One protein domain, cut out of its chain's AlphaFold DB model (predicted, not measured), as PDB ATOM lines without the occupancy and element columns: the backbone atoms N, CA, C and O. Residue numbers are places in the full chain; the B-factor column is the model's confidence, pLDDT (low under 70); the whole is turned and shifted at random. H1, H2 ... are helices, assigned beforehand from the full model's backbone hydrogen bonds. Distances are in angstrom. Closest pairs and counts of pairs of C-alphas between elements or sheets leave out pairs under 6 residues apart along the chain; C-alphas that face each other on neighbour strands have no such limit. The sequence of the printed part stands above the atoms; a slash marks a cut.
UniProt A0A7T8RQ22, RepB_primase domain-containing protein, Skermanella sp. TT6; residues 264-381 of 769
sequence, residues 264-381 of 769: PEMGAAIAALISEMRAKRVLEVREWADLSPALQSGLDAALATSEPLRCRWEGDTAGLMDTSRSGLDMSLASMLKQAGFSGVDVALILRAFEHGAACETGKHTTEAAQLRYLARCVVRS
ATOM      1  N   PRO A 264     -36.806  52.026  35.047       45.94
ATOM      2  CA  PRO A 264     -36.164  51.577  36.287       45.94
ATOM      3  C   PRO A 264     -37.032  50.627  37.134       45.94
ATOM      4  O   PRO A 264     -36.524  49.619  37.623       45.94
ATOM      5  N   GLU A 265     -38.334  50.896  37.273       53.22
ATOM      6  CA  GLU A 265     -39.277  50.051  38.031       53.22
ATOM      7  C   GLU A 265     -39.455  48.675  37.381       53.22
ATOM      8  O   GLU A 265     -39.423  47.648  38.057       53.22
ATOM      9  N   MET A 266     -39.540  48.643  36.050       56.34
ATOM     10  CA  MET A 266     -39.549  47.418  35.252       56.34
ATOM     11  C   MET A 266     -38.276  46.590  35.487       56.34
ATOM     12  O   MET A 266     -38.341  45.371  35.638       56.34
ATOM     13  N   GLY A 267     -37.113  47.248  35.539       60.16
ATOM     14  CA  GLY A 267     -35.839  46.599  35.851       60.16
ATOM     15  C   GLY A 267     -35.831  45.967  37.245       60.16
ATOM     16  O   GLY A 267     -35.395  44.825  37.395       60.16
ATOM     17  N   ALA A 268     -36.375  46.668  38.244       71.38
ATOM     18  CA  ALA A 268     -36.498  46.169  39.612       71.38
ATOM     19  C   ALA A 268     -37.483  44.988  39.721       71.38
ATOM     20  O   ALA A 268     -37.148  43.972  40.328       71.38
ATOM     21  N   ALA A 269     -38.653  45.076  39.079       72.50
ATOM     22  CA  ALA A 269     -39.652  44.004  39.057       72.50
ATOM     23  C   ALA A 269     -39.124  42.735  38.366       72.50
ATOM     24  O   ALA A 269     -39.304  41.627  38.871       72.50
ATOM     25  N   ILE A 270     -38.404  42.889  37.247       75.56
ATOM     26  CA  ILE A 270     -37.735  41.775  36.564       75.56
ATOM     27  C   ILE A 270     -36.676  41.143  37.476       75.56
ATOM     28  O   ILE A 270     -36.615  39.921  37.570       75.56
ATOM     29  N   ALA A 271     -35.852  41.943  38.161       81.00
ATOM     30  CA  ALA A 271     -34.822  41.422  39.060       81.00
ATOM     31  C   ALA A 271     -35.421  40.653  40.253       81.00
ATOM     32  O   ALA A 271     -34.944  39.563  40.575       81.00
ATOM     33  N   ALA A 272     -36.487  41.183  40.861       85.31
ATOM     34  CA  ALA A 272     -37.200  40.535  41.961       85.31
ATOM     35  C   ALA A 272     -37.808  39.193  41.527       85.31
ATOM     36  O   ALA A 272     -37.561  38.166  42.159       85.31
ATOM     37  N   LEU A 273     -38.512  39.179  40.391       88.88
ATOM     38  CA  LEU A 273     -39.130  37.966  39.867       88.88
ATOM     39  C   LEU A 273     -38.086  36.916  39.457       88.88
ATOM     40  O   LEU A 273     -38.278  35.734  39.712       88.88
ATOM     41  N   ILE A 274     -36.944  37.317  38.886       88.94
ATOM     42  CA  ILE A 274     -35.836  36.387  38.594       88.94
ATOM     43  C   ILE A 274     -35.312  35.730  39.876       88.94
ATOM     44  O   ILE A 274     -34.998  34.538  39.867       88.94
ATOM     45  N   SER A 275     -35.216  36.480  40.976       90.06
ATOM     46  CA  SER A 275     -34.807  35.924  42.270       90.06
ATOM     47  C   SER A 275     -35.799  34.865  42.763       90.06
ATOM     48  O   SER A 275     -35.387  33.800  43.223       90.06
ATOM     49  N   GLU A 276     -37.098  35.118  42.611       93.38
ATOM     50  CA  GLU A 276     -38.157  34.172  42.971       93.38
ATOM     51  C   GLU A 276     -38.162  32.925  42.068       93.38
ATOM     52  O   GLU A 276     -38.226  31.797  42.557       93.38
ATOM     53  N   MET A 277     -37.991  33.102  40.753       94.81
ATOM     54  CA  MET A 277     -37.892  31.998  39.790       94.81
ATOM     55  C   MET A 277     -36.712  31.065  40.088       94.81
ATOM     56  O   MET A 277     -36.831  29.849  39.927       94.81
ATOM     57  N   ARG A 278     -35.577  31.612  40.545       93.12
ATOM     58  CA  ARG A 278     -34.430  30.808  41.001       93.12
ATOM     59  C   ARG A 278     -34.778  29.991  42.236       93.12
ATOM     60  O   ARG A 278     -34.514  28.793  42.255       93.12
ATOM     61  N   ALA A 279     -35.412  30.612  43.230       92.19
ATOM     62  CA  ALA A 279     -35.836  29.921  44.447       92.19
ATOM     63  C   ALA A 279     -36.830  28.781  44.154       92.19
ATOM     64  O   ALA A 279     -36.787  27.741  44.805       92.19
ATOM     65  N   LYS A 280     -37.689  28.954  43.143       91.19
ATOM     66  CA  LYS A 280     -38.676  27.958  42.695       91.19
ATOM     67  C   LYS A 280     -38.165  26.989  41.621       91.19
ATOM     68  O   LYS A 280     -38.949  26.180  41.143       91.19
ATOM     69  N   ARG A 281     -36.878  27.053  41.246       93.56
ATOM     70  CA  ARG A 281     -36.237  26.165  40.251       93.56
ATOM     71  C   ARG A 281     -37.015  26.077  38.925       93.56
ATOM     72  O   ARG A 281     -37.085  25.024  38.304       93.56
ATOM     73  N   VAL A 282     -37.561  27.203  38.450       93.06
ATOM     74  CA  VAL A 282     -38.490  27.264  37.297       93.06
ATOM     75  C   VAL A 282     -37.948  26.608  36.017       93.06
ATOM     76  O   VAL A 282     -38.711  26.071  35.219       93.06
ATOM     77  N   LEU A 283     -36.631  26.620  35.800       91.25
ATOM     78  CA  LEU A 283     -36.026  26.038  34.596       91.25
ATOM     79  C   LEU A 283     -36.002  24.502  34.576       91.25
ATOM     80  O   LEU A 283     -35.729  23.928  33.518       91.25
ATOM     81  N   GLU A 284     -36.289  23.850  35.703       91.88
ATOM     82  CA  GLU A 284     -36.395  22.389  35.799       91.88
ATOM     83  C   GLU A 284     -37.709  21.858  35.242       91.88
ATOM     84  O   GLU A 284     -37.733  20.723  34.788       91.88
ATOM     85  N   VAL A 285     -38.744  22.699  35.177       92.69
ATOM     86  CA  VAL A 285     -40.000  22.380  34.495       92.69
ATOM     87  C   VAL A 285     -39.753  22.290  32.989       92.69
ATOM     88  O   VAL A 285     -39.214  23.226  32.377       92.69
ATOM     89  N   ARG A 286     -40.136  21.155  32.399       87.00
ATOM     90  CA  ARG A 286     -40.062  20.849  30.962       87.00
ATOM     91  C   ARG A 286     -41.425  20.543  30.371       87.00
ATOM     92  O   ARG A 286     -41.662  20.892  29.221       87.00
ATOM     93  N   GLU A 287     -42.295  19.931  31.155       90.12
ATOM     94  CA  GLU A 287     -43.621  19.509  30.728       90.12
ATOM     95  C   GLU A 287     -44.656  19.724  31.834       90.12
ATOM     96  O   GLU A 287     -44.331  20.018  32.985       90.12
ATOM     97  N   TRP A 288     -45.933  19.588  31.481       91.25
ATOM     98  CA  TRP A 288     -47.047  19.753  32.418       91.25
ATOM     99  C   TRP A 288     -46.925  18.839  33.654       91.25
ATOM    100  O   TRP A 288     -47.263  19.254  34.766       91.25
ATOM    101  N   ALA A 289     -46.369  17.633  33.482       91.62
ATOM    102  CA  ALA A 289     -46.166  16.668  34.562       91.62
ATOM    103  C   ALA A 289     -45.177  17.148  35.642       91.62
ATOM    104  O   ALA A 289     -45.268  16.698  36.783       91.62
ATOM    105  N   ASP A 290     -44.291  18.098  35.318       92.31
ATOM    106  CA  ASP A 290     -43.325  18.668  36.266       92.31
ATOM    107  C   ASP A 290     -43.938  19.755  37.171       92.31
ATOM    108  O   ASP A 290     -43.315  20.191  38.144       92.31
ATOM    109  N   LEU A 291     -45.146  20.241  36.858       94.06
ATOM    110  CA  LEU A 291     -45.841  21.229  37.683       94.06
ATOM    111  C   LEU A 291     -46.320  20.598  38.999       94.06
ATOM    112  O   LEU A 291     -46.708  19.436  39.058       94.06
ATOM    113  N   SER A 292     -46.355  21.383  40.080       94.56
ATOM    114  CA  SER A 292     -46.887  20.881  41.356       94.56
ATOM    115  C   SER A 292     -48.374  20.492  41.234       94.56
ATOM    116  O   SER A 292     -49.106  21.175  40.511       94.56
ATOM    117  N   PRO A 293     -48.876  19.498  41.996       95.12
ATOM    118  CA  PRO A 293     -50.279  19.067  41.919       95.12
ATOM    119  C   PRO A 293     -51.301  20.194  42.139       95.12
ATOM    120  O   PRO A 293     -52.366  20.214  41.522       95.12
ATOM    121  N   ALA A 294     -50.967  21.164  42.999       92.94
ATOM    122  CA  ALA A 294     -51.799  22.340  43.242       92.94
ATOM    123  C   ALA A 294     -51.892  23.247  42.004       92.94
ATOM    124  O   ALA A 294     -52.964  23.758  41.689       92.94
ATOM    125  N   LEU A 295     -50.779  23.416  41.286       94.88
ATOM    126  CA  LEU A 295     -50.716  24.246  40.087       94.88
ATOM    127  C   LEU A 295     -51.366  23.556  38.881       94.88
ATOM    128  O   LEU A 295     -52.063  24.225  38.126       94.88
ATOM    129  N   GLN A 296     -51.210  22.232  38.751       96.44
ATOM    130  CA  GLN A 296     -51.942  21.418  37.768       96.44
ATOM    131  C   GLN A 296     -53.453  21.565  37.969       96.44
ATOM    132  O   GLN A 296     -54.157  21.994  37.063       96.44
ATOM    133  N   SER A 297     -53.933  21.337  39.198       94.44
ATOM    134  CA  SER A 297     -55.359  21.460  39.529       94.44
ATOM    135  C   SER A 297     -55.899  22.874  39.279       94.44
ATOM    136  O   SER A 297     -57.010  23.040  38.781       94.44
ATOM    137  N   GLY A 298     -55.116  23.906  39.620       93.38
ATOM    138  CA  GLY A 298     -55.481  25.298  39.364       93.38
ATOM    139  C   GLY A 298     -55.575  25.614  37.871       93.38
ATOM    140  O   GLY A 298     -56.537  26.252  37.439       93.38
ATOM    141  N   LEU A 299     -54.600  25.157  37.078       95.12
ATOM    142  CA  LEU A 299     -54.581  25.350  35.630       95.12
ATOM    143  C   LEU A 299     -55.743  24.617  34.959       95.12
ATOM    144  O   LEU A 299     -56.472  25.237  34.192       95.12
ATOM    145  N   ASP A 300     -55.984  23.353  35.306       95.69
ATOM    146  CA  ASP A 300     -57.091  22.565  34.756       95.69
ATOM    147  C   ASP A 300     -58.449  23.219  35.048       95.69
ATOM    148  O   ASP A 300     -59.304  23.313  34.165       95.69
ATOM    149  N   ALA A 301     -58.640  23.758  36.258       92.25
ATOM    150  CA  ALA A 301     -59.845  24.508  36.605       92.25
ATOM    151  C   ALA A 301     -59.998  25.797  35.774       92.25
ATOM    152  O   ALA A 301     -61.103  26.132  35.332       92.25
ATOM    153  N   ALA A 302     -58.903  26.520  35.524       88.31
ATOM    154  CA  ALA A 302     -58.913  27.720  34.688       88.31
ATOM    155  C   ALA A 302     -59.203  27.396  33.209       88.31
ATOM    156  O   ALA A 302     -59.979  28.099  32.561       88.31
ATOM    157  N   LEU A 303     -58.640  26.304  32.684       92.00
ATOM    158  CA  LEU A 303     -58.888  25.823  31.322       92.00
ATOM    159  C   LEU A 303     -60.338  25.350  31.147       92.00
ATOM    160  O   LEU A 303     -60.968  25.664  30.142       92.00
ATOM    161  N   ALA A 304     -60.904  24.665  32.143       89.50
ATOM    162  CA  ALA A 304     -62.296  24.211  32.116       89.50
ATOM    163  C   ALA A 304     -63.319  25.363  32.146       89.50
ATOM    164  O   ALA A 304     -64.450  25.203  31.692       89.50
ATOM    165  N   THR A 305     -62.942  26.522  32.694       81.69
ATOM    166  CA  THR A 305     -63.840  27.678  32.864       81.69
ATOM    167  C   THR A 305     -63.686  28.750  31.785       81.69
ATOM    168  O   THR A 305     -64.553  29.616  31.668       81.69
ATOM    169  N   SER A 306     -62.624  28.699  30.977       83.12
ATOM    170  CA  SER A 306     -62.323  29.707  29.960       83.12
ATOM    171  C   SER A 306     -61.897  29.061  28.644       83.12
ATOM    172  O   SER A 306     -60.731  28.731  28.435       83.12
ATOM    173  N   GLU A 307     -62.853  28.952  27.719       79.12
ATOM    174  CA  GLU A 307     -62.620  28.429  26.369       79.12
ATOM    175  C   GLU A 307     -61.478  29.157  25.630       79.12
ATOM    176  O   GLU A 307     -60.607  28.479  25.088       79.12
ATOM    177  N   PRO A 308     -61.362  30.503  25.664       74.06
ATOM    178  CA  PRO A 308     -60.234  31.184  25.031       74.06
ATOM    179  C   PRO A 308     -58.874  30.813  25.636       74.06
ATOM    180  O   PRO A 308     -57.883  30.727  24.910       74.06
ATOM    181  N   LEU A 309     -58.807  30.612  26.959       83.88
ATOM    182  CA  LEU A 309     -57.576  30.200  27.638       83.88
ATOM    183  C   LEU A 309     -57.216  28.756  27.277       83.88
ATOM    184  O   LEU A 309     -56.047  28.475  27.026       83.88
ATOM    185  N   ARG A 310     -58.219  27.875  27.172       93.56
ATOM    186  CA  ARG A 310     -58.061  26.494  26.703       93.56
ATOM    187  C   ARG A 310     -57.536  26.427  25.274       93.56
ATOM    188  O   ARG A 310     -56.502  25.813  25.046       93.56
ATOM    189  N   CYS A 311     -58.162  27.141  24.338       82.06
ATOM    190  CA  CYS A 311     -57.683  27.217  22.957       82.06
ATOM    191  C   CYS A 311     -56.250  27.769  22.888       82.06
ATOM    192  O   CYS A 311     -55.414  27.241  22.159       82.06
ATOM    193  N   ARG A 312     -55.929  28.801  23.687       91.88
ATOM    194  CA  ARG A 312     -54.567  29.351  23.747       91.88
ATOM    195  C   ARG A 312     -53.549  28.336  24.268       91.88
ATOM    196  O   ARG A 312     -52.438  28.285  23.746       91.88
ATOM    197  N   TRP A 313     -53.920  27.567  25.289       94.12
ATOM    198  CA  TRP A 313     -53.109  26.490  25.856       94.12
ATOM    199  C   TRP A 313     -52.883  25.337  24.869       94.12
ATOM    200  O   TRP A 313     -51.806  24.759  24.852       94.12
ATOM    201  N   GLU A 314     -53.844  25.068  23.987       93.62
ATOM    202  CA  GLU A 314     -53.735  24.096  22.884       93.62
ATOM    203  C   GLU A 314     -52.977  24.653  21.656       93.62
ATOM    204  O   GLU A 314     -52.894  24.007  20.612       93.62
ATOM    205  N   GLY A 315     -52.429  25.873  21.756       88.00
ATOM    206  CA  GLY A 315     -51.596  26.481  20.717       88.00
ATOM    207  C   GLY A 315     -52.360  27.231  19.624       88.00
ATOM    208  O   GLY A 315     -51.734  27.674  18.657       88.00
ATOM    209  N   ASP A 316     -53.676  27.430  19.762       82.56
ATOM    210  CA  ASP A 316     -54.459  28.224  18.811       82.56
ATOM    211  C   ASP A 316     -53.883  29.642  18.704       82.56
ATOM    212  O   ASP A 316     -53.568  30.273  19.711       82.56
ATOM    213  N   THR A 317     -53.742  30.156  17.481       73.12
ATOM    214  CA  THR A 317     -53.207  31.491  17.166       73.12
ATOM    215  C   THR A 317     -54.292  32.508  16.807       73.12
ATOM    216  O   THR A 317     -53.974  33.687  16.631       73.12
ATOM    217  N   ALA A 318     -55.565  32.101  16.774       55.12
ATOM    218  CA  ALA A 318     -56.691  32.966  16.455       55.12
ATOM    219  C   ALA A 318     -56.680  34.259  17.291       55.12
ATOM    220  O   ALA A 318     -56.440  34.255  18.504       55.12
ATOM    221  N   GLY A 319     -56.892  35.392  16.616       45.94
ATOM    222  CA  GLY A 319     -56.941  36.718  17.234       45.94
ATOM    223  C   GLY A 319     -55.591  37.343  17.615       45.94
ATOM    224  O   GLY A 319     -55.592  38.481  18.084       45.94
ATOM    225  N   LEU A 320     -54.446  36.672  17.407       46.81
ATOM    226  CA  LEU A 320     -53.129  37.290  17.613       46.81
ATOM    227  C   LEU A 320     -52.605  37.978  16.352       46.81
ATOM    228  O   LEU A 320     -52.627  37.405  15.268       46.81
ATOM    229  N   MET A 321     -52.052  39.184  16.519       39.44
ATOM    230  CA  MET A 321     -51.247  39.833  15.472       39.44
ATOM    231  C   MET A 321     -49.825  39.257  15.381       39.44
ATOM    232  O   MET A 321     -49.228  39.272  14.312       39.44
ATOM    233  N   ASP A 322     -49.295  38.735  16.491       50.84
ATOM    234  CA  ASP A 322     -48.017  38.021  16.566       50.84
ATOM    235  C   ASP A 322     -48.294  36.541  16.853       50.84
ATOM    236  O   ASP A 322     -48.585  36.162  17.988       50.84
ATOM    237  N   THR A 323     -48.223  35.711  15.814       74.06
ATOM    238  CA  THR A 323     -48.454  34.261  15.890       74.06
ATOM    239  C   THR A 323     -47.182  33.472  16.213       74.06
ATOM    240  O   THR A 323     -47.196  32.241  16.196       74.06
ATOM    241  N   SER A 324     -46.068  34.150  16.522       79.88
ATOM    242  CA  SER A 324     -44.831  33.478  16.914       79.88
ATOM    243  C   SER A 324     -44.999  32.728  18.239       79.88
ATOM    244  O   SER A 324     -45.840  33.067  19.071       79.88
ATOM    245  N   ARG A 325     -44.111  31.764  18.509       83.19
ATOM    246  CA  ARG A 325     -44.037  31.076  19.812       83.19
ATOM    247  C   ARG A 325     -43.892  32.058  20.987       83.19
ATOM    248  O   ARG A 325     -44.466  31.866  22.052       83.19
ATOM    249  N   SER A 326     -43.177  33.165  20.771       77.19
ATOM    250  CA  SER A 326     -43.075  34.255  21.749       77.19
ATOM    251  C   SER A 326     -44.336  35.117  21.849       77.19
ATOM    252  O   SER A 326     -44.539  35.758  22.880       77.19
ATOM    253  N   GLY A 327     -45.140  35.190  20.786       71.06
ATOM    254  CA  GLY A 327     -46.502  35.737  20.757       71.06
ATOM    255  C   GLY A 327     -47.452  34.931  21.625       71.06
ATOM    256  O   GLY A 327     -48.133  35.489  22.488       71.06
ATOM    257  N   LEU A 328     -47.404  33.608  21.470       79.12
ATOM    258  CA  LEU A 328     -48.170  32.655  22.263       79.12
ATOM    259  C   LEU A 328     -47.835  32.736  23.756       79.12
ATOM    260  O   LEU A 328     -48.760  32.884  24.552       79.12
ATOM    261  N   ASP A 329     -46.550  32.757  24.136       86.12
ATOM    262  CA  ASP A 329     -46.138  32.915  25.543       86.12
ATOM    263  C   ASP A 329     -46.722  34.172  26.188       86.12
ATOM    264  O   ASP A 329     -47.144  34.170  27.339       86.12
ATOM    265  N   MET A 330     -46.748  35.277  25.451       76.94
ATOM    266  CA  MET A 330     -47.201  36.552  25.997       76.94
ATOM    267  C   MET A 330     -48.713  36.686  26.054       76.94
ATOM    268  O   MET A 330     -49.229  37.289  26.994       76.94
ATOM    269  N   SER A 331     -49.414  36.071  25.106       80.62
ATOM    270  CA  SER A 331     -50.860  35.910  25.178       80.62
ATOM    271  C   SER A 331     -51.256  35.028  26.365       80.62
ATOM    272  O   SER A 331     -52.028  35.453  27.226       80.62
ATOM    273  N   LEU A 332     -50.645  33.843  26.480       88.75
ATOM    274  CA  LEU A 332     -50.925  32.894  27.553       88.75
ATOM    275  C   LEU A 332     -50.600  33.488  28.932       88.75
ATOM    276  O   LEU A 332     -51.422  33.411  29.841       88.75
ATOM    277  N   ALA A 333     -49.462  34.173  29.077       87.38
ATOM    278  CA  ALA A 333     -49.097  34.856  30.318       87.38
ATOM    279  C   ALA A 333     -50.101  35.936  30.745       87.38
ATOM    280  O   ALA A 333     -50.253  36.191  31.938       87.38
ATOM    281  N   SER A 334     -50.757  36.599  29.790       78.06
ATOM    282  CA  SER A 334     -51.798  37.595  30.070       78.06
ATOM    283  C   SER A 334     -53.072  36.915  30.567       78.06
ATOM    284  O   SER A 334     -53.621  37.283  31.602       78.06
ATOM    285  N   MET A 335     -53.496  35.850  29.884       81.94
ATOM    286  CA  MET A 335     -54.699  35.097  30.244       81.94
ATOM    287  C   MET A 335     -54.564  34.392  31.601       81.94
ATOM    288  O   MET A 335     -55.510  34.384  32.382       81.94
ATOM    289  N   LEU A 336     -53.380  33.862  31.926       88.12
ATOM    290  CA  LEU A 336     -53.110  33.247  33.228       88.12
ATOM    291  C   LEU A 336     -53.095  34.284  34.357       88.12
ATOM    292  O   LEU A 336     -53.687  34.058  35.407       88.12
ATOM    293  N   LYS A 337     -52.511  35.467  34.150       81.69
ATOM    294  CA  LYS A 337     -52.644  36.544  35.144       81.69
ATOM    295  C   LYS A 337     -54.101  36.947  35.368       81.69
ATOM    296  O   LYS A 337     -54.521  37.095  36.508       81.69
ATOM    297  N   GLN A 338     -54.892  37.050  34.298       69.62
ATOM    298  CA  GLN A 338     -56.330  37.333  34.395       69.62
ATOM    299  C   GLN A 338     -57.106  36.235  35.138       69.62
ATOM    300  O   GLN A 338     -58.107  36.536  35.788       69.62
ATOM    301  N   ALA A 339     -56.639  34.987  35.069       79.06
ATOM    302  CA  ALA A 339     -57.171  33.858  35.828       79.06
ATOM    303  C   ALA A 339     -56.674  33.807  37.292       79.06
ATOM    304  O   ALA A 339     -57.075  32.916  38.036       79.06
ATOM    305  N   GLY A 340     -55.847  34.768  37.724       81.88
ATOM    306  CA  GLY A 340     -55.423  34.937  39.118       81.88
ATOM    307  C   GLY A 340     -54.113  34.242  39.500       81.88
ATOM    308  O   GLY A 340     -53.798  34.172  40.686       81.88
ATOM    309  N   PHE A 341     -53.339  33.734  38.536       90.00
ATOM    310  CA  PHE A 341     -52.046  33.102  38.820       90.00
ATOM    311  C   PHE A 341     -50.976  34.139  39.188       90.00
ATOM    312  O   PHE A 341     -50.894  35.214  38.586       90.00
ATOM    313  N   SER A 342     -50.117  33.803  40.157       90.94
ATOM    314  CA  SER A 342     -49.003  34.670  40.554       90.94
ATOM    315  C   SER A 342     -47.936  34.766  39.455       90.94
ATOM    316  O   SER A 342     -47.865  33.936  38.549       90.94
ATOM    317  N   GLY A 343     -47.050  35.764  39.535       88.38
ATOM    318  CA  GLY A 343     -46.002  35.951  38.528       88.38
ATOM    319  C   GLY A 343     -45.076  34.736  38.364       88.38
ATOM    320  O   GLY A 343     -44.702  34.395  37.240       88.38
ATOM    321  N   VAL A 344     -44.729  34.057  39.462       93.50
ATOM    322  CA  VAL A 344     -43.891  32.851  39.405       93.50
ATOM    323  C   VAL A 344     -44.669  31.629  38.912       93.50
ATOM    324  O   VAL A 344     -44.109  30.828  38.165       93.50
ATOM    325  N   ASP A 345     -45.963  31.523  39.229       95.19
ATOM    326  CA  ASP A 345     -46.833  30.453  38.722       95.19
ATOM    327  C   ASP A 345     -46.997  30.546  37.206       95.19
ATOM    328  O   ASP A 345     -46.851  29.550  36.501       95.19
ATOM    329  N   VAL A 346     -47.202  31.759  36.681       95.31
ATOM    330  CA  VAL A 346     -47.226  31.998  35.234       95.31
ATOM    331  C   VAL A 346     -45.903  31.565  34.600       95.31
ATOM    332  O   VAL A 346     -45.911  30.924  33.555       95.31
ATOM    333  N   ALA A 347     -44.758  31.857  35.224       95.12
ATOM    334  CA  ALA A 347     -43.455  31.448  34.698       95.12
ATOM    335  C   ALA A 347     -43.262  29.922  34.669       95.12
ATOM    336  O   ALA A 347     -42.694  29.405  33.707       95.12
ATOM    337  N   LEU A 348     -43.742  29.213  35.698       96.25
ATOM    338  CA  LEU A 348     -43.758  27.747  35.745       96.25
ATOM    339  C   LEU A 348     -44.635  27.182  34.622       96.25
ATOM    340  O   LEU A 348     -44.184  26.326  33.864       96.25
ATOM    341  N   ILE A 349     -45.847  27.714  34.454       96.31
ATOM    342  CA  ILE A 349     -46.786  27.266  33.416       96.31
ATOM    343  C   ILE A 349     -46.234  27.541  32.010       96.31
ATOM    344  O   ILE A 349     -46.283  26.662  31.156       96.31
ATOM    345  N   LEU A 350     -45.635  28.714  31.768       94.81
ATOM    346  CA  LEU A 350     -44.984  29.020  30.488       94.81
ATOM    347  C   LEU A 350     -43.839  28.055  30.162       94.81
ATOM    348  O   LEU A 350     -43.582  27.782  28.994       94.81
ATOM    349  N   ARG A 351     -43.133  27.529  31.170       93.44
ATOM    350  CA  ARG A 351     -42.081  26.530  30.939       93.44
ATOM    351  C   ARG A 351     -42.620  25.161  30.554       93.44
ATOM    352  O   ARG A 351     -41.961  24.483  29.774       93.44
ATOM    353  N   ALA A 352     -43.801  24.807  31.048       93.56
ATOM    354  CA  ALA A 352     -44.524  23.597  30.669       93.56
ATOM    355  C   ALA A 352     -45.292  23.728  29.337       93.56
ATOM    356  O   ALA A 352     -45.778  22.730  28.813       93.56
ATOM    357  N   PHE A 353     -45.431  24.942  28.796       94.69
ATOM    358  CA  PHE A 353     -46.215  25.215  27.595       94.69
ATOM    359  C   PHE A 353     -45.443  24.868  26.311       94.69
ATOM    360  O   PHE A 353     -44.531  25.585  25.890       94.69
ATOM    361  N   GLU A 354     -45.843  23.781  25.654       91.94
ATOM    362  CA  GLU A 354     -45.116  23.190  24.521       91.94
ATOM    363  C   GLU A 354     -45.153  24.010  23.221       91.94
ATOM    364  O   GLU A 354     -44.306  23.823  22.341       91.94
ATOM    365  N   HIS A 355     -46.092  24.950  23.094       91.44
ATOM    366  CA  HIS A 355     -46.214  25.823  21.920       91.44
ATOM    367  C   HIS A 355     -45.462  27.159  22.089       91.44
ATOM    368  O   HIS A 355     -45.307  27.918  21.128       91.44
ATOM    369  N   GLY A 356     -44.955  27.435  23.294       87.81
ATOM    370  CA  GLY A 356     -44.244  28.657  23.663       87.81
ATOM    371  C   GLY A 356     -42.772  28.685  23.249       87.81
ATOM    372  O   GLY A 356     -42.149  27.660  22.979       87.81
ATOM    373  N   ALA A 357     -42.161  29.866  23.188       86.62
ATOM    374  CA  ALA A 357     -40.709  30.002  23.043       86.62
ATOM    375  C   ALA A 357     -39.988  29.744  24.378       86.62
ATOM    376  O   ALA A 357     -38.805  29.411  24.390       86.62
ATOM    377  N   ALA A 358     -40.701  29.863  25.500       85.88
ATOM    378  CA  ALA A 358     -40.212  29.586  26.840       85.88
ATOM    379  C   ALA A 358     -39.706  28.148  27.015       85.88
ATOM    380  O   ALA A 358     -38.761  27.954  27.781       85.88
ATOM    381  N   CYS A 359     -40.273  27.155  26.322       81.69
ATOM    382  CA  CYS A 359     -39.836  25.756  26.398       81.69
ATOM    383  C   CYS A 359     -38.626  25.439  25.483       81.69
ATOM    384  O   CYS A 359     -37.949  24.430  25.679       81.69
ATOM    385  N   GLU A 360     -38.293  26.317  24.526       71.62
ATOM    386  CA  GLU A 360     -37.271  26.088  23.497       71.62
ATOM    387  C   GLU A 360     -35.849  26.362  24.026       71.62
ATOM    388  O   GLU A 360     -35.426  27.503  24.224       71.62
ATOM    389  N   THR A 361     -35.061  25.306  24.240       57.16
ATOM    390  CA  THR A 361     -33.703  25.406  24.809       57.16
ATOM    391  C   THR A 361     -32.665  26.019  23.862       57.16
ATOM    392  O   THR A 361     -31.620  26.470  24.329       57.16
ATOM    393  N   GLY A 362     -32.935  26.070  22.553       57.28
ATOM    394  CA  GLY A 362     -32.003  26.585  21.540       57.28
ATOM    395  C   GLY A 362     -31.982  28.113  21.393       57.28
ATOM    396  O   GLY A 362     -30.965  28.676  21.000       57.28
ATOM    397  N   LYS A 363     -33.076  28.804  21.744       62.19
ATOM    398  CA  LYS A 363     -33.232  30.257  21.529       62.19
ATOM    399  C   LYS A 363     -32.599  31.109  22.635       62.19
ATOM    400  O   LYS A 363     -32.150  32.232  22.399       62.19
ATOM    401  N   HIS A 364     -32.543  30.578  23.855       73.44
ATOM    402  CA  HIS A 364     -31.929  31.212  25.020       73.44
ATOM    403  C   HIS A 364     -30.927  30.244  25.651       73.44
ATOM    404  O   HIS A 364     -31.289  29.386  26.450       73.44
ATOM    405  N   THR A 365     -29.654  30.385  25.281       73.56
ATOM    406  CA  THR A 365     -28.597  29.397  25.564       73.56
ATOM    407  C   THR A 365     -28.021  29.457  26.979       73.56
ATOM    408  O   THR A 365     -27.276  28.567  27.373       73.56
ATOM    409  N   THR A 366     -28.356  30.484  27.767       83.25
ATOM    410  CA  THR A 366     -27.873  30.643  29.148       83.25
ATOM    411  C   THR A 366     -29.032  30.710  30.135       83.25
ATOM    412  O   THR A 366     -30.083  31.273  29.824       83.25
ATOM    413  N   GLU A 367     -28.819  30.213  31.357       84.75
ATOM    414  CA  GLU A 367     -29.788  30.289  32.463       84.75
ATOM    415  C   GLU A 367     -30.299  31.726  32.661       84.75
ATOM    416  O   GLU A 367     -31.500  31.996  32.717       84.75
ATOM    417  N   ALA A 368     -29.377  32.690  32.666       77.62
ATOM    418  CA  ALA A 368     -29.706  34.095  32.842       77.62
ATOM    419  C   ALA A 368     -30.520  34.670  31.667       77.62
ATOM    420  O   ALA A 368     -31.310  35.592  31.869       77.62
ATOM    421  N   ALA A 369     -30.345  34.175  30.437       73.81
ATOM    422  CA  ALA A 369     -31.176  34.574  29.300       73.81
ATOM    423  C   ALA A 369     -32.587  33.972  29.387       73.81
ATOM    424  O   ALA A 369     -33.555  34.687  29.128       73.81
ATOM    425  N   GLN A 370     -32.706  32.711  29.813       83.31
ATOM    426  CA  GLN A 370     -33.987  32.016  29.984       83.31
ATOM    427  C   GLN A 370     -34.841  32.663  31.084       83.31
ATOM    428  O   GLN A 370     -35.992  33.024  30.842       83.31
ATOM    429  N   LEU A 371     -34.258  32.922  32.258       86.56
ATOM    430  CA  LEU A 371     -34.953  33.599  33.360       86.56
ATOM    431  C   LEU A 371     -35.366  35.027  32.988       86.56
ATOM    432  O   LEU A 371     -36.486  35.450  33.265       86.56
ATOM    433  N   ARG A 372     -34.496  35.771  32.291       79.25
ATOM    434  CA  ARG A 372     -34.836  37.112  31.787       79.25
ATOM    435  C   ARG A 372     -35.920  37.089  30.720       79.25
ATOM    436  O   ARG A 372     -36.619  38.086  30.559       79.25
ATOM    437  N   TYR A 373     -36.032  36.022  29.939       84.88
ATOM    438  CA  TYR A 373     -37.112  35.874  28.974       84.88
ATOM    439  C   TYR A 373     -38.454  35.671  29.685       84.88
ATOM    440  O   TYR A 373     -39.355  36.489  29.504       84.88
ATOM    441  N   LEU A 374     -38.541  34.676  30.574       87.06
ATOM    442  CA  LEU A 374     -39.746  34.396  31.361       87.06
ATOM    443  C   LEU A 374     -40.193  35.611  32.171       87.06
ATOM    444  O   LEU A 374     -41.352  36.012  32.098       87.06
ATOM    445  N   ALA A 375     -39.264  36.258  32.879       84.56
ATOM    446  CA  ALA A 375     -39.572  37.452  33.654       84.56
ATOM    447  C   ALA A 375     -40.075  38.602  32.776       84.56
ATOM    448  O   ALA A 375     -40.967  39.331  33.189       84.56
ATOM    449  N   ARG A 376     -39.579  38.748  31.541       75.44
ATOM    450  CA  ARG A 376     -40.131  39.732  30.603       75.44
ATOM    451  C   ARG A 376     -41.531  39.356  30.133       75.44
ATOM    452  O   ARG A 376     -42.357  40.257  30.062       75.44
ATOM    453  N   CYS A 377     -41.811  38.086  29.839       77.81
ATOM    454  CA  CYS A 377     -43.159  37.653  29.464       77.81
ATOM    455  C   CYS A 377     -44.161  37.910  30.590       77.81
ATOM    456  O   CYS A 377     -45.222  38.469  30.338       77.81
ATOM    457  N   VAL A 378     -43.790  37.584  31.830       83.25
ATOM    458  CA  VAL A 378     -44.634  37.811  33.006       83.25
ATOM    459  C   VAL A 378     -44.770  39.299  33.305       83.25
ATOM    460  O   VAL A 378     -45.877  39.798  33.393       83.25
ATOM    461  N   VAL A 379     -43.690  40.063  33.454       76.12
ATOM    462  CA  VAL A 379     -43.794  41.477  33.864       76.12
ATOM    463  C   VAL A 379     -44.477  42.331  32.786       76.12
ATOM    464  O   VAL A 379     -45.172  43.290  33.111       76.12
ATOM    465  N   ARG A 380     -44.344  41.962  31.505       66.31
ATOM    466  CA  ARG A 380     -45.014  42.653  30.393       66.31
ATOM    467  C   ARG A 380     -46.417  42.118  30.082       66.31
ATOM    468  O   ARG A 380     -47.042  42.663  29.179       66.31
ATOM    469  N   SER A 381     -46.904  41.062  30.741       68.06
ATOM    470  CA  SER A 381     -48.284  40.590  30.564       68.06
ATOM    471  C   SER A 381     -49.259  41.359  31.463       68.06
ATOM    472  O   SER A 381     -48.901  41.741  32.582       68.06
TER     473      SER A 381
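AT A GLANCE: This is residues 264 to 381 of the 769 residues of the protein "RepB_primase domain-containing protein" of Skermanella sp. TT6 (UniProt A0A7T8RQ22). The short helix H5 lies in the middle of a rounded cluster of crossed helices: H4 and H6 pack on it and on each other, and H1 packs across H6 on one side. On the far side of H4 from H1, H2 and H3 meet in a corner, with H3 packing on H4. The printed part has 118 residues with six named helices, H1 to H6 in order along the chain, and no named strand; the class is all helix. The whole is compact, with a radius of gyration of the C-alphas of 13.2 A and spans of 34 by 33 by 29 A.

IN THESE COORDINATES: The longest helix, H1, takes residues 264 to 279 and runs 23.1 A from C-alpha 264 at (-36.164, 51.577, 36.287) to C-alpha 279 at (-35.836, 29.921, 44.447). H6 is residues 367 to 379, 18.0 A long, and ends with C-alpha 379 at (-43.794, 41.477, 33.864). H5 is residues 343 to 352, 14.7 A, and H4 residues 325 to 338, 20.1 A. H3 is residues 307 to 313, 9.7 A, and H2 residues 293 to 305, 18.4 A.

HOW THE PARTS SIT: H1 touches H6 at a steep tilt of 60 degrees, opposite ways; their closest C-alphas, of Ile 270 and Ala 375, are 5.5 A apart. With residues 273 to 277 alone H1 also touches H5, the closest C-alphas being those of Met 277 and Val 344, 6.1 A apart. H6 touches H5 at a steep tilt of 61 degrees, with the C-alphas of Ala 347 and Leu 374 closest at 5.8 A. H6 touches H4 with residues 377 to 378 alone, and the closest C-alphas, of Met 330 and Cys 377, are 5.4 A apart. H4 and H5 form a helical hairpin at 42 degrees, closest at the C-alphas of Ala 333 and Val 346, 6.0 A. H3 and H4 form another at 44 degrees, closest at the C-alphas of Leu 309 and Met 335, 6.2 A. H2 and H3 touch only at the corner, where the C-alphas of Leu 303 and Arg 310 are closest at 4.7 A. H1 and H2 are apart. In each of the six helices every O i to N i+4 pair is within hydrogen-bond range.

THE WHOLE: The two C-alphas farthest apart, of Pro 264 and Ala 304, are 38.1 A from each other. The printed part has no cut. The links H1 to H2, H3 to H4 and H5 to H6 are long; H2 to H3 and H4 to H5 are tight. The mean pLDDT of the printed part is 82.6, with residues 264 to 267, 318 to 322, 338, 361 to 363 and 380 to 381 under 70.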